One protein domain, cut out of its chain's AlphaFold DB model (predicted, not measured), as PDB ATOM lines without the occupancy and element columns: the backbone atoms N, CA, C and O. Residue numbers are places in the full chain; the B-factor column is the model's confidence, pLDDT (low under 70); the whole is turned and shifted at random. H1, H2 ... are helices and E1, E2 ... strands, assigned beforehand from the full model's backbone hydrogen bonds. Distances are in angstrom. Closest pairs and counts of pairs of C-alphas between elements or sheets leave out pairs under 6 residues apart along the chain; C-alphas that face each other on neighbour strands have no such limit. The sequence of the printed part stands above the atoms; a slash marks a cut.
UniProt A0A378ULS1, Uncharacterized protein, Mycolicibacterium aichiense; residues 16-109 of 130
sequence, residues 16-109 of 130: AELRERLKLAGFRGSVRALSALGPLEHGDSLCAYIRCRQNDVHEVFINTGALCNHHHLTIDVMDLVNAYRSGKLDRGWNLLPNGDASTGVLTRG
ATOM      1  N   ALA A  16     149.805 310.037 210.431       90.12
ATOM      2  CA  ALA A  16     149.801 310.876 211.628       90.12
ATOM      3  C   ALA A  16     148.513 311.702 211.743       90.12
ATOM      4  O   ALA A  16     147.922 311.765 212.816       90.12
ATOM      5  N   GLU A  17     148.036 312.265 210.631       90.12
ATOM      6  CA  GLU A  17     146.808 313.058 210.635       90.12
ATOM      7  C   GLU A  17     145.583 312.203 210.978       90.12
ATOM      8  O   GLU A  17     144.797 312.583 211.847       90.12
ATOM      9  N   LEU A  18     145.428 311.025 210.351       90.75
ATOM     10  CA  LEU A  18     144.296 310.156 210.689       90.75
ATOM     11  C   LEU A  18     144.364 309.705 212.150       90.75
ATOM     12  O   LEU A  18     143.337 309.643 212.821       90.75
ATOM     13  N   ARG A  19     145.570 309.417 212.656       94.06
ATOM     14  CA  ARG A  19     145.775 309.034 214.054       94.06
ATOM     15  C   ARG A  19     145.258 310.097 215.017       94.06
ATOM     16  O   ARG A  19     144.527 309.743 215.939       94.06
ATOM     17  N   GLU A  20     145.604 311.363 214.809       94.06
ATOM     18  CA  GLU A  20     145.131 312.445 215.681       94.06
ATOM     19  C   GLU A  20     143.611 312.623 215.590       94.06
ATOM     20  O   GLU A  20     142.946 312.741 216.618       94.06
ATOM     21  N   ARG A  21     143.026 312.541 214.389       92.81
ATOM     22  CA  ARG A  21     141.564 312.623 214.214       92.81
ATOM     23  C   ARG A  21     140.825 311.490 214.922       92.81
ATOM     24  O   ARG A  21     139.868 311.745 215.646       92.81
ATOM     25  N   LEU A  22     141.290 310.253 214.758       93.44
ATOM     26  CA  LEU A  22     140.712 309.088 215.426       93.44
ATOM     27  C   LEU A  22     140.845 309.194 216.947       93.44
ATOM     28  O   LEU A  22     139.888 308.919 217.668       93.44
ATOM     29  N   LYS A  23     141.995 309.656 217.447       93.69
ATOM     30  CA  LYS A  23     142.201 309.902 218.878       93.69
ATOM     31  C   LYS A  23     141.203 310.926 219.426       93.69
ATOM     32  O   LYS A  23     140.606 310.679 220.471       93.69
ATOM     33  N   LEU A  24     140.983 312.036 218.717       93.81
ATOM     34  CA  LEU A  24     139.981 313.046 219.087       93.81
ATOM     35  C   LEU A  24     138.546 312.493 219.051       93.81
ATOM     36  O   LEU A  24     137.714 312.922 219.843       93.81
ATOM     37  N   ALA A  25     138.270 311.512 218.189       90.38
ATOM     38  CA  ALA A  25     136.994 310.801 218.129       90.38
ATOM     39  C   ALA A  25     136.838 309.693 219.198       90.38
ATOM     40  O   ALA A  25     135.822 309.001 219.220       90.38
ATOM     41  N   GLY A  26     137.822 309.497 220.085       91.62
ATOM     42  CA  GLY A  26     137.774 308.477 221.141       91.62
ATOM     43  C   GLY A  26     138.160 307.066 220.686       91.62
ATOM     44  O   GLY A  26     137.890 306.092 221.394       91.62
ATOM     45  N   PHE A  27     138.802 306.927 219.523       92.81
ATOM     46  CA  PHE A  27     139.330 305.649 219.051       92.81
ATOM     47  C   PHE A  27     140.435 305.126 219.981       92.81
ATOM     48  O   PHE A  27     141.386 305.838 220.312       92.81
ATOM     49  N   ARG A  28     140.346 303.844 220.355       92.50
ATOM     50  CA  ARG A  28     141.356 303.139 221.156       92.50
ATOM     51  C   ARG A  28     142.041 302.089 220.294       92.50
ATOM     52  O   ARG A  28     141.446 301.076 219.935       92.50
ATOM     53  N   GLY A  29     143.300 302.338 219.945       93.31
ATOM     54  CA  GLY A  29     144.005 301.449 219.039       93.31
ATOM     55  C   GLY A  29     145.240 302.049 218.392       93.31
ATOM     56  O   GLY A  29     145.761 303.078 218.819       93.31
ATOM     57  N   SER A  30     145.696 301.394 217.329       95.00
ATOM     58  CA  SER A  30     146.839 301.838 216.531       95.00
ATOM     59  C   SER A  30     146.431 302.207 215.109       95.00
ATOM     60  O   SER A  30     145.522 301.612 214.535       95.00
ATOM     61  N   VAL A  31     147.140 303.180 214.535       94.75
ATOM     62  CA  VAL A  31     147.002 303.584 213.130       94.75
ATOM     63  C   VAL A  31     148.361 303.460 212.459       94.75
ATOM     64  O   VAL A  31     149.341 304.064 212.920       94.75
ATOM     65  N   ARG A  32     148.430 302.659 211.396       93.88
ATOM     66  CA  ARG A  32     149.648 302.336 210.639       93.88
ATOM     67  C   ARG A  32     149.385 302.423 209.138       93.88
ATOM     68  O   ARG A  32     148.239 302.459 208.705       93.88
ATOM     69  N   ALA A  33     150.449 302.462 208.344       90.12
ATOM     70  CA  ALA A  33     150.330 302.324 206.896       90.12
ATOM     71  C   ALA A  33     149.924 300.890 206.524       90.12
ATOM     72  O   ALA A  33     150.324 299.935 207.192       90.12
ATOM     73  N   LEU A  34     149.165 300.741 205.439       87.56
ATOM     74  CA  LEU A  34     148.723 299.451 204.906       87.56
ATOM     75  C   LEU A  34     149.901 298.554 204.516       87.56
ATOM     76  O   LEU A  34     149.835 297.347 204.720       87.56
ATOM     77  N   SER A  35     151.015 299.147 204.078       83.81
ATOM     78  CA  SER A  35     152.269 298.443 203.779       83.81
ATOM     79  C   SER A  35     152.836 297.646 204.962       83.81
ATOM     80  O   SER A  35     153.605 296.713 204.753       83.81
ATOM     81  N   ALA A  36     152.433 297.952 206.201       85.44
ATOM     82  CA  ALA A  36     152.826 297.185 207.381       85.44
ATOM     83  C   ALA A  36     152.203 295.775 207.442       85.44
ATOM     84  O   ALA A  36     152.657 294.957 208.236       85.44
ATOM     85  N   LEU A  37     151.171 295.487 206.638       80.06
ATOM     86  CA  LEU A  37     150.567 294.152 206.519       80.06
ATOM     87  C   LEU A  37     151.276 293.254 205.492       80.06
ATOM     88  O   LEU A  37     150.913 292.088 205.364       80.06
ATOM     89  N   GLY A  38     152.286 293.772 204.789       72.38
ATOM     90  CA  GLY A  38     152.919 293.101 203.656       72.38
ATOM     91  C   GLY A  38     152.285 293.495 202.315       72.38
ATOM     92  O   GLY A  38     151.502 294.448 202.257       72.38
ATOM     93  N   PRO A  39     152.650 292.814 201.214       60.78
ATOM     94  CA  PRO A  39     152.091 293.091 199.896       60.78
ATOM     95  C   PRO A  39     150.610 292.703 199.877       60.78
ATOM     96  O   PRO A  39     150.260 291.529 199.827       60.78
ATOM     97  N   LEU A  40     149.732 293.701 199.946       59.12
ATOM     98  CA  LEU A  40     148.296 293.520 199.776       59.12
ATOM     99  C   LEU A  40     147.905 293.942 198.357       59.12
ATOM    100  O   LEU A  40     148.099 295.098 197.979       59.12
ATOM    101  N   GLU A  41     147.304 293.030 197.589       55.06
ATOM    102  CA  GLU A  41     146.746 293.292 196.251       55.06
ATOM    103  C   GLU A  41     145.414 294.064 196.318       55.06
ATOM    104  O   GLU A  41     144.412 293.694 195.714       55.06
ATOM    105  N   HIS A  42     145.352 295.139 197.104       59.34
ATOM    106  CA  HIS A  42     144.139 295.960 197.222       59.34
ATOM    107  C   HIS A  42     144.214 297.266 196.419       59.34
ATOM    108  O   HIS A  42     143.227 298.003 196.345       59.34
ATOM    109  N   GLY A  43     145.356 297.518 195.765       62.34
ATOM    110  CA  GLY A  43     145.552 298.620 194.823       62.34
ATOM    111  C   GLY A  43     145.146 299.983 195.389       62.34
ATOM    112  O   GLY A  43     145.280 300.256 196.577       62.34
ATOM    113  N   ASP A  44     144.609 300.841 194.529       67.75
ATOM    114  CA  ASP A  44     144.035 302.159 194.839       67.75
ATOM    115  C   ASP A  44     142.568 302.090 195.313       67.75
ATOM    116  O   ASP A  44     141.895 303.111 195.451       67.75
ATOM    117  N   SER A  45     142.035 300.883 195.519       77.75
ATOM    118  CA  SER A  45     140.601 300.647 195.712       77.75
ATOM    119  C   SER A  45     140.175 300.625 197.183       77.75
ATOM    120  O   SER A  45     138.986 300.729 197.482       77.75
ATOM    121  N   LEU A  46     141.133 300.562 198.107       83.50
ATOM    122  CA  LEU A  46     140.909 300.539 199.551       83.50
ATOM    123  C   LEU A  46     141.443 301.822 200.201       83.50
ATOM    124  O   LEU A  46     142.595 302.164 199.970       83.50
ATOM    125  N   CYS A  47     140.655 302.489 201.044       87.75
ATOM    126  CA  CYS A  47     141.100 303.601 201.892       87.75
ATOM    127  C   CYS A  47     141.767 303.113 203.181       87.75
ATOM    128  O   CYS A  47     142.817 303.623 203.575       87.75
ATOM    129  N   ALA A  48     141.171 302.123 203.846       89.50
ATOM    130  CA  ALA A  48     141.741 301.522 205.044       89.50
ATOM    131  C   ALA A  48     141.281 300.079 205.235       89.50
ATOM    132  O   ALA A  48     140.171 299.718 204.859       89.50
ATOM    133  N   TYR A  49     142.124 299.285 205.881       89.69
ATOM    134  CA  TYR A  49     141.778 297.998 206.467       89.69
ATOM    135  C   TYR A  49     141.697 298.148 207.986       89.69
ATOM    136  O   TYR A  49     142.537 298.814 208.596       89.69
ATOM    137  N   ILE A  50     140.691 297.545 208.607       92.44
ATOM    138  CA  ILE A  50     140.411 297.670 210.035       92.44
ATOM    139  C   ILE A  50     140.358 296.272 210.634       92.44
ATOM    140  O   ILE A  50     139.667 295.392 210.121       92.44
ATOM    141  N   ARG A  51     141.073 296.074 211.740       92.75
ATOM    142  CA  ARG A  51     140.989 294.875 212.570       92.75
ATOM    143  C   ARG A  51     140.462 295.260 213.943       92.75
ATOM    144  O   ARG A  51     141.113 295.993 214.689       92.75
ATOM    145  N   CYS A  52     139.289 294.749 214.281       93.44
ATOM    146  CA  CYS A  52     138.679 294.916 215.583       93.44
ATOM    147  C   CYS A  52     138.991 293.708 216.465       93.44
ATOM    148  O   CYS A  52     138.701 292.572 216.092       93.44
ATOM    149  N   ARG A  53     139.590 293.974 217.630       91.69
ATOM    150  CA  ARG A  53     139.970 292.950 218.598       91.69
ATOM    151  C   ARG A  53     138.999 292.865 219.766       91.69
ATOM    152  O   ARG A  53     138.439 293.884 220.177       91.69
ATOM    153  N   GLN A  54     138.890 291.677 220.356       87.56
ATOM    154  CA  GLN A  54     137.992 291.412 221.489       87.56
ATOM    155  C   GLN A  54     138.318 292.232 222.748       87.56
ATOM    156  O   GLN A  54     137.447 292.495 223.568       87.56
ATOM    157  N   ASN A  55     139.572 292.666 222.899       87.94
ATOM    158  CA  ASN A  55     140.036 293.466 224.033       87.94
ATOM    159  C   ASN A  55     139.845 294.986 223.853       87.94
ATOM    160  O   ASN A  55     140.439 295.756 224.606       87.94
ATOM    161  N   ASP A  56     139.064 295.417 222.855       85.81
ATOM    162  CA  ASP A  56     138.796 296.832 222.545       85.81
ATOM    163  C   ASP A  56     140.052 297.638 222.139       85.81
ATOM    164  O   ASP A  56     140.100 298.862 222.263       85.81
ATOM    165  N   VAL A  57     141.096 296.954 221.644       89.94
ATOM    166  CA  VAL A  57     142.296 297.579 221.063       89.94
ATOM    167  C   VAL A  57     142.314 297.324 219.560       89.94
ATOM    168  O   VAL A  57     142.789 296.291 219.091       89.94
ATOM    169  N   HIS A  58     141.780 298.266 218.790       94.25
ATOM    170  CA  HIS A  58     141.602 298.099 217.349       94.25
ATOM    171  C   HIS A  58     142.842 298.538 216.553       94.25
ATOM    172  O   HIS A  58     143.718 299.262 217.033       94.25
ATOM    173  N   GLU A  59     142.941 298.100 215.306       94.75
ATOM    174  CA  GLU A  59     144.050 298.442 214.418       94.75
ATOM    175  C   GLU A  59     143.499 298.953 213.092       94.75
ATOM    176  O   GLU A  59     142.684 298.287 212.459       94.75
ATOM    177  N   VAL A  60     143.963 300.125 212.665       93.88
ATOM    178  CA  VAL A  60     143.625 300.729 211.374       93.88
ATOM    179  C   VAL A  60     144.885 300.793 210.528       93.88
ATOM    180  O   VAL A  60     145.927 301.296 210.955       93.88
ATOM    181  N   PHE A  61     144.780 300.289 209.311       91.88
ATOM    182  CA  PHE A  61     145.848 300.231 208.333       91.88
ATOM    183  C   PHE A  61     145.427 301.042 207.117       91.88
ATOM    184  O   PHE A  61     144.541 300.634 206.372       91.88
ATOM    185  N   ILE A  62     146.020 302.217 206.939       90.50
ATOM    186  CA  ILE A  62     145.578 303.167 205.920       90.50
ATOM    187  C   ILE A  62     146.336 302.984 204.617       90.50
ATOM    188  O   ILE A  62     147.560 302.826 204.609       90.50
ATOM    189  N   ASN A  63     145.626 303.054 203.504       87.69
ATOM    190  CA  ASN A  63     146.257 303.088 202.203       87.69
ATOM    191  C   ASN A  63     146.688 304.519 201.885       87.69
ATOM    192  O   ASN A  63     145.905 305.330 201.397       87.69
ATOM    193  N   THR A  64     147.951 304.830 202.155       84.62
ATOM    194  CA  THR A  64     148.524 306.144 201.842       84.62
ATOM    195  C   THR A  64     148.675 306.375 200.336       84.62
ATOM    196  O   THR A  64     148.993 307.481 199.933       84.62
ATOM    197  N   GLY A  65     148.488 305.352 199.495       79.88
ATOM    198  CA  GLY A  65     148.461 305.497 198.038       79.88
ATOM    199  C   GLY A  65     147.071 305.802 197.475       79.88
ATOM    200  O   GLY A  65     146.964 306.199 196.318       79.88
ATOM    201  N   ALA A  66     146.007 305.630 198.269       79.88
ATOM    202  CA  ALA A  66     144.639 305.886 197.835       79.88
ATOM    203  C   ALA A  66     144.220 307.338 198.098       79.88
ATOM    204  O   ALA A  66     144.588 307.956 199.100       79.88
ATOM    205  N   LEU A  67     143.396 307.870 197.195       78.69
ATOM    206  CA  LEU A  67     142.811 309.202 197.316       78.69
ATOM    207  C   LEU A  67     141.533 309.124 198.147       78.69
ATOM    208  O   LEU A  67     140.465 308.768 197.642       78.69
ATOM    209  N   CYS A  68     141.653 309.447 199.430       80.81
ATOM    210  CA  CYS A  68     140.578 309.321 200.405       80.81
ATOM    211  C   CYS A  68     140.539 310.543 201.322       80.81
ATOM    212  O   CYS A  68     141.557 311.164 201.610       80.81
ATOM    213  N   ASN A  69     139.348 310.884 201.806       83.69
ATOM    214  CA  ASN A  69     139.149 312.016 202.703       83.69
ATOM    215  C   ASN A  69     139.269 311.558 204.168       83.69
ATOM    216  O   ASN A  69     138.507 310.694 204.603       83.69
ATOM    217  N   HIS A  70     140.187 312.148 204.943       82.38
ATOM    218  CA  HIS A  70     140.398 311.790 206.354       82.38
ATOM    219  C   HIS A  70     139.175 311.990 207.244       82.38
ATOM    220  O   HIS A  70     139.017 311.255 208.215       82.38
ATOM    221  N   HIS A  71     138.340 312.992 206.968       83.31
ATOM    222  CA  HIS A  71     137.143 313.256 207.761       83.31
ATOM    223  C   HIS A  71     136.128 312.124 207.595       83.31
ATOM    224  O   HIS A  71     135.738 311.522 208.592       83.31
ATOM    225  N   HIS A  72     135.789 311.768 206.352       82.88
ATOM    226  CA  HIS A  72     134.895 310.635 206.087       82.88
ATOM    227  C   HIS A  72     135.490 309.317 206.583       82.88
ATOM    228  O   HIS A  72     134.807 308.571 207.271       82.88
ATOM    229  N   LEU A  73     136.787 309.083 206.358       86.69
ATOM    230  CA  LEU A  73     137.430 307.859 206.830       86.69
ATOM    231  C   LEU A  73     137.395 307.732 208.361       86.69
ATOM    232  O   LEU A  73     137.261 306.633 208.885       86.69
ATOM    233  N   THR A  74     137.517 308.846 209.087       90.00
ATOM    234  CA  THR A  74     137.403 308.851 210.552       90.00
ATOM    235  C   THR A  74     136.002 308.419 210.989       90.00
ATOM    236  O   THR A  74     135.885 307.612 211.908       90.00
ATOM    237  N   ILE A  75     134.957 308.925 210.324       87.19
ATOM    238  CA  ILE A  75     133.557 308.557 210.590       87.19
ATOM    239  C   ILE A  75     133.344 307.067 210.296       87.19
ATOM    240  O   ILE A  75     132.932 306.335 211.190       87.19
ATOM    241  N   ASP A  76     133.739 306.603 209.107       88.06
ATOM    242  CA  ASP A  76     133.571 305.206 208.687       88.06
ATOM    243  C   ASP A  76     134.269 304.232 209.653       88.06
ATOM    244  O   ASP A  76     133.695 303.224 210.067       88.06
ATOM    245  N   VAL A  77     135.504 304.544 210.071       91.38
ATOM    246  CA  VAL A  77     136.248 303.728 211.044       91.38
ATOM    247  C   VAL A  77     135.519 303.661 212.387       91.38
ATOM    248  O   VAL A  77     135.418 302.581 212.971       91.38
ATOM    249  N   MET A  78     135.029 304.793 212.898       92.38
ATOM    250  CA  MET A  78     134.323 304.827 214.181       92.38
ATOM    251  C   MET A  78     132.997 304.068 214.117       92.38
ATOM    252  O   MET A  78     132.683 303.323 215.047       92.38
ATOM    253  N   ASP A  79     132.258 304.187 213.016       90.38
ATOM    254  CA  ASP A  79     131.009 303.456 212.802       90.38
ATOM    255  C   ASP A  79     131.245 301.945 212.731       90.38
ATOM    256  O   ASP A  79     130.520 301.180 213.369       90.38
ATOM    257  N   LEU A  80     132.302 301.502 212.046       90.62
ATOM    258  CA  LEU A  80     132.698 300.092 211.997       90.62
ATOM    259  C   LEU A  80     133.109 299.551 213.372       90.62
ATOM    260  O   LEU A  80     132.687 298.462 213.762       90.62
ATOM    261  N   VAL A  81     133.882 300.316 214.145       92.31
ATOM    262  CA  VAL A  81     134.239 299.946 215.523       92.31
ATOM    263  C   VAL A  81     132.992 299.844 216.408       92.31
ATOM    264  O   VAL A  81     132.848 298.886 217.170       92.31
ATOM    265  N   ASN A  82     132.060 300.788 216.295       90.31
ATOM    266  CA  ASN A  82     130.810 300.764 217.053       90.31
ATOM    267  C   ASN A  82     129.894 299.607 216.627       90.31
ATOM    268  O   ASN A  82     129.250 298.988 217.480       90.31
ATOM    269  N   ALA A  83     129.868 299.273 215.334       88.81
ATOM    270  CA  ALA A  83     129.169 298.104 214.816       88.81
ATOM    271  C   ALA A  83     129.750 296.810 215.400       88.81
ATOM    272  O   ALA A  83     128.984 295.976 215.886       88.81
ATOM    273  N   TYR A  84     131.083 296.686 215.457       90.69
ATOM    274  CA  TYR A  84     131.757 295.561 216.110       90.69
ATOM    275  C   TYR A  84     131.384 295.442 217.588       90.69
ATOM    276  O   TYR A  84     130.922 294.388 218.021       90.69
ATOM    277  N   ARG A  85     131.491 296.537 218.352       89.75
ATOM    278  CA  ARG A  85     131.121 296.575 219.780       89.75
ATOM    279  C   ARG A  85     129.663 296.189 220.034       89.75
ATOM    280  O   ARG A  85     129.352 295.608 221.065       89.75
ATOM    281  N   SER A  86     128.781 296.507 219.090       88.94
ATOM    282  CA  SER A  86     127.348 296.210 219.173       88.94
ATOM    283  C   SER A  86     126.971 294.842 218.590       88.94
ATOM    284  O   SER A  86     125.781 294.538 218.505       88.94
ATOM    285  N   GLY A  87     127.938 294.045 218.120       87.38
ATOM    286  CA  GLY A  87     127.690 292.758 217.464       87.38
ATOM    287  C   GLY A  87     126.956 292.858 216.119       87.38
ATOM    288  O   GLY A  87     126.424 291.864 215.633       87.38
ATOM    289  N   LYS A  88     126.907 294.044 215.500       86.62
ATOM    290  CA  LYS A  88     126.206 294.306 214.232       86.62
ATOM    291  C   LYS A  88     127.121 294.039 213.035       86.62
ATOM    292  O   LYS A  88     127.401 294.934 212.242       86.62
ATOM    293  N   LEU A  89     127.621 292.811 212.945       83.69
ATOM    294  CA  LEU A  89     128.506 292.382 211.864       83.69
ATOM    295  C   LEU A  89     127.676 291.879 210.681       83.69
ATOM    296  O   LEU A  89     126.859 290.972 210.827       83.69
ATOM    297  N   ASP A  90     127.881 292.472 209.510       80.06
ATOM    298  CA  ASP A  90     127.287 292.027 208.250       80.06
ATOM    299  C   ASP A  90     128.258 291.165 207.420       80.06
ATOM    300  O   ASP A  90     129.372 290.840 207.834       80.06
ATOM    301  N   ARG A  91     127.830 290.808 206.206       75.88
ATOM    302  CA  ARG A  91     128.595 289.979 205.263       75.88
ATOM    303  C   ARG A  91     129.926 290.580 204.795       75.88
ATOM    304  O   ARG A  91     130.654 289.887 204.095       75.88
ATOM    305  N   GLY A  92     130.203 291.854 205.073       77.00
ATOM    306  CA  GLY A  92     131.474 292.467 204.699       77.00
ATOM    307  C   GLY A  92     132.568 292.309 205.758       77.00
ATOM    308  O   GLY A  92     133.664 292.852 205.625       77.00
ATOM    309  N   TRP A  93     132.254 291.662 206.881       84.94
ATOM    310  CA  TRP A  93     133.224 291.348 207.920       84.94
ATOM    311  C   TRP A  93     133.809 289.959 207.699       84.94
ATOM    312  O   TRP A  93     133.095 288.991 207.454       84.94
ATOM    313  N   ASN A  94     135.119 289.854 207.872       85.94
ATOM    314  CA  ASN A  94     135.831 288.591 207.964       85.94
ATOM    315  C   ASN A  94     136.077 288.276 209.438       85.94
ATOM    316  O   ASN A  94     136.839 288.987 210.101       85.94
ATOM    317  N   LEU A  95     135.445 287.216 209.942       88.62
ATOM    318  CA  LEU A  95     135.721 286.685 211.276       88.62
ATOM    319  C   LEU A  95     137.030 285.900 211.248       88.62
ATOM    320  O   LEU A  95     137.234 285.034 210.397       88.62
ATOM    321  N   LEU A  96     137.924 286.217 212.175       86.00
ATOM    322  CA  LEU A  96     139.220 285.570 212.303       86.00
ATOM    323  C   LEU A  96     139.130 284.419 213.324       86.00
ATOM    324  O   LEU A  96     138.345 284.507 214.272       86.00
ATOM    325  N   PRO A  97     139.937 283.344 213.191       84.56
ATOM    326  CA  PRO A  97     139.868 282.182 214.089       84.56
ATOM    327  C   PRO A  97     140.086 282.493 215.576       84.56
ATOM    328  O   PRO A  97     139.666 281.730 216.438       84.56
ATOM    329  N   ASN A  98     140.744 283.611 215.884       84.12
ATOM    330  CA  ASN A  98     140.994 284.081 217.246       84.12
ATOM    331  C   ASN A  98     139.836 284.913 217.834       84.12
ATOM    332  O   ASN A  98     139.990 285.468 218.916       84.12
ATOM    333  N   GLY A  99     138.703 285.027 217.132       84.00
ATOM    334  CA  GLY A  99     137.537 285.794 217.578       84.00
ATOM    335  C   GLY A  99     137.613 287.301 217.308       84.00
ATOM    336  O   GLY A  99     136.691 288.034 217.680       84.00
ATOM    337  N   ASP A 100     138.672 287.767 216.645       90.19
ATOM    338  CA  ASP A 100     138.738 289.115 216.082       90.19
ATOM    339  C   ASP A 100     137.882 289.204 214.807       90.19
ATOM    340  O   ASP A 100     137.537 288.198 214.182       90.19
ATOM    341  N   ALA A 101     137.574 290.424 214.376       91.19
ATOM    342  CA  ALA A 101     136.918 290.670 213.098       91.19
ATOM    343  C   ALA A 101     137.712 291.685 212.280       91.19
ATOM    344  O   ALA A 101     138.371 292.572 212.827       91.19
ATOM    345  N   SER A 102     137.654 291.574 210.959       90.81
ATOM    346  CA  SER A 102     138.287 292.544 210.074       90.81
ATOM    347  C   SER A 102     137.423 292.934 208.893       90.81
ATOM    348  O   SER A 102     136.578 292.166 208.442       90.81
ATOM    349  N   THR A 103     137.633 294.145 208.402       89.88
ATOM    350  CA  THR A 103     136.854 294.754 207.323       89.88
ATOM    351  C   THR A 103     137.689 295.833 206.624       89.88
ATOM    352  O   THR A 103     138.810 296.134 207.044       89.88
ATOM    353  N   GLY A 104     137.170 296.404 205.540       88.25
ATOM    354  CA  GLY A 104     137.806 297.463 204.777       88.25
ATOM    355  C   GLY A 104     136.848 298.602 204.430       88.25
ATOM    356  O   GLY A 104     135.661 298.392 204.202       88.25
ATOM    357  N   VAL A 105     137.394 299.811 204.327       87.06
ATOM    358  CA  VAL A 105     136.711 300.990 203.781       87.06
ATOM    359  C   VAL A 105     137.185 301.175 202.345       87.06
ATOM    360  O   VAL A 105     138.373 301.408 202.115       87.06
ATOM    361  N   LEU A 106     136.284 301.044 201.372       83.81
ATOM    362  CA  LEU A 106     136.594 301.208 199.948       83.81
ATOM    363  C   LEU A 106     136.711 302.686 199.553       83.81
ATOM    364  O   LEU A 106     136.087 303.557 200.156       83.81
ATOM    365  N   THR A 107     137.448 302.973 198.478       79.75
ATOM    366  CA  THR A 107     137.334 304.280 197.816       79.75
ATOM    367  C   THR A 107     135.953 304.436 197.187       79.75
ATOM    368  O   THR A 107     135.320 303.457 196.790       79.75
ATOM    369  N   ARG A 108     135.494 305.682 197.005       75.62
ATOM    370  CA  ARG A 108     134.221 305.968 196.318       75.62
ATOM    371  C   ARG A 108     134.153 305.311 194.935       75.62
ATOM    372  O   ARG A 108     133.123 304.753 194.570       75.62
ATOM    373  N   GLY A 109     135.253 305.350 194.179       74.19
ATOM    374  CA  GLY A 109     135.336 304.719 192.862       74.19
ATOM    375  C   GLY A 109     135.213 303.196 192.927       74.19
ATOM    376  O   GLY A 109     134.500 302.607 192.119       74.19
TER     377      GLY A 109
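What this domain is: This is residues 16 to 109 of the 130 residues of an uncharacterized protein of Mycolicibacterium aichiense (UniProt A0A378ULS1). A twisted sheet of four strands is covered on one face by the long helix H3, over E2 and E4, and the shorter H1, over E1, while the four-residue H2 is on the opposite face, over E3. The printed part has 94 residues, with three named helices and four named strands in the order H1 E1 H2 E2 E3 H3 E4. The mixed sheet runs E1 E3 E2 E4, and the class is mixed, helices and strands. The whole is compact, with a radius of gyration of the C-alphas of 12.4 A and spans of 30 by 30 by 23 A.

How they stand to each other: Inner strands E2, residues 46 to 52, and E3, residues 58 to 62, form an antiparallel hairpin, with N 49 and O 61 at 2.8 A. Edge strand E4, residues 101 to 106, is antiparallel to E2, with N 50 and O 103 at 2.8 A. Edge strand E1, residues 29 to 33, is parallel to E3, with N 30 and O 58 at 2.9 A. H3, residues 70 to 85, has a height over the sheet of 9.3 A; its closest C-alphas to E2 are Val 81 and Cys 52, 6.7 A. E3, H3 and E4 form a split strand-helix-strand unit, its strands running the same way with E2 between them, and its crossover is left-handed. H1, residues 16 to 24, touches H3 at a steep tilt of 51 degrees, the closest C-alphas being Leu 22 and Thr 74, 5.9 A. H2, residues 34 to 37, comes closest to E3 at C-alphas Leu 34 and Phe 61, 4.5 A. Every O i to N i+4 pair is within hydrogen-bond range in H1 and H3; H2 is too short for one.

Where its parts are: H1 begins at C-alpha 16 (149.801, 310.876, 211.628), and E4 ends at C-alpha 106 (136.594, 301.208, 199.948). H3 is 22.3 A long, E2 17.1 A and E4 16.9 A.

The domain as a whole: The farthest C-alphas, Asn 55 and Gly 109, are 33.5 A apart. The printed part has no cut, and the link from H3 to E4 is long. Residues 39 to 44 are under pLDDT 70.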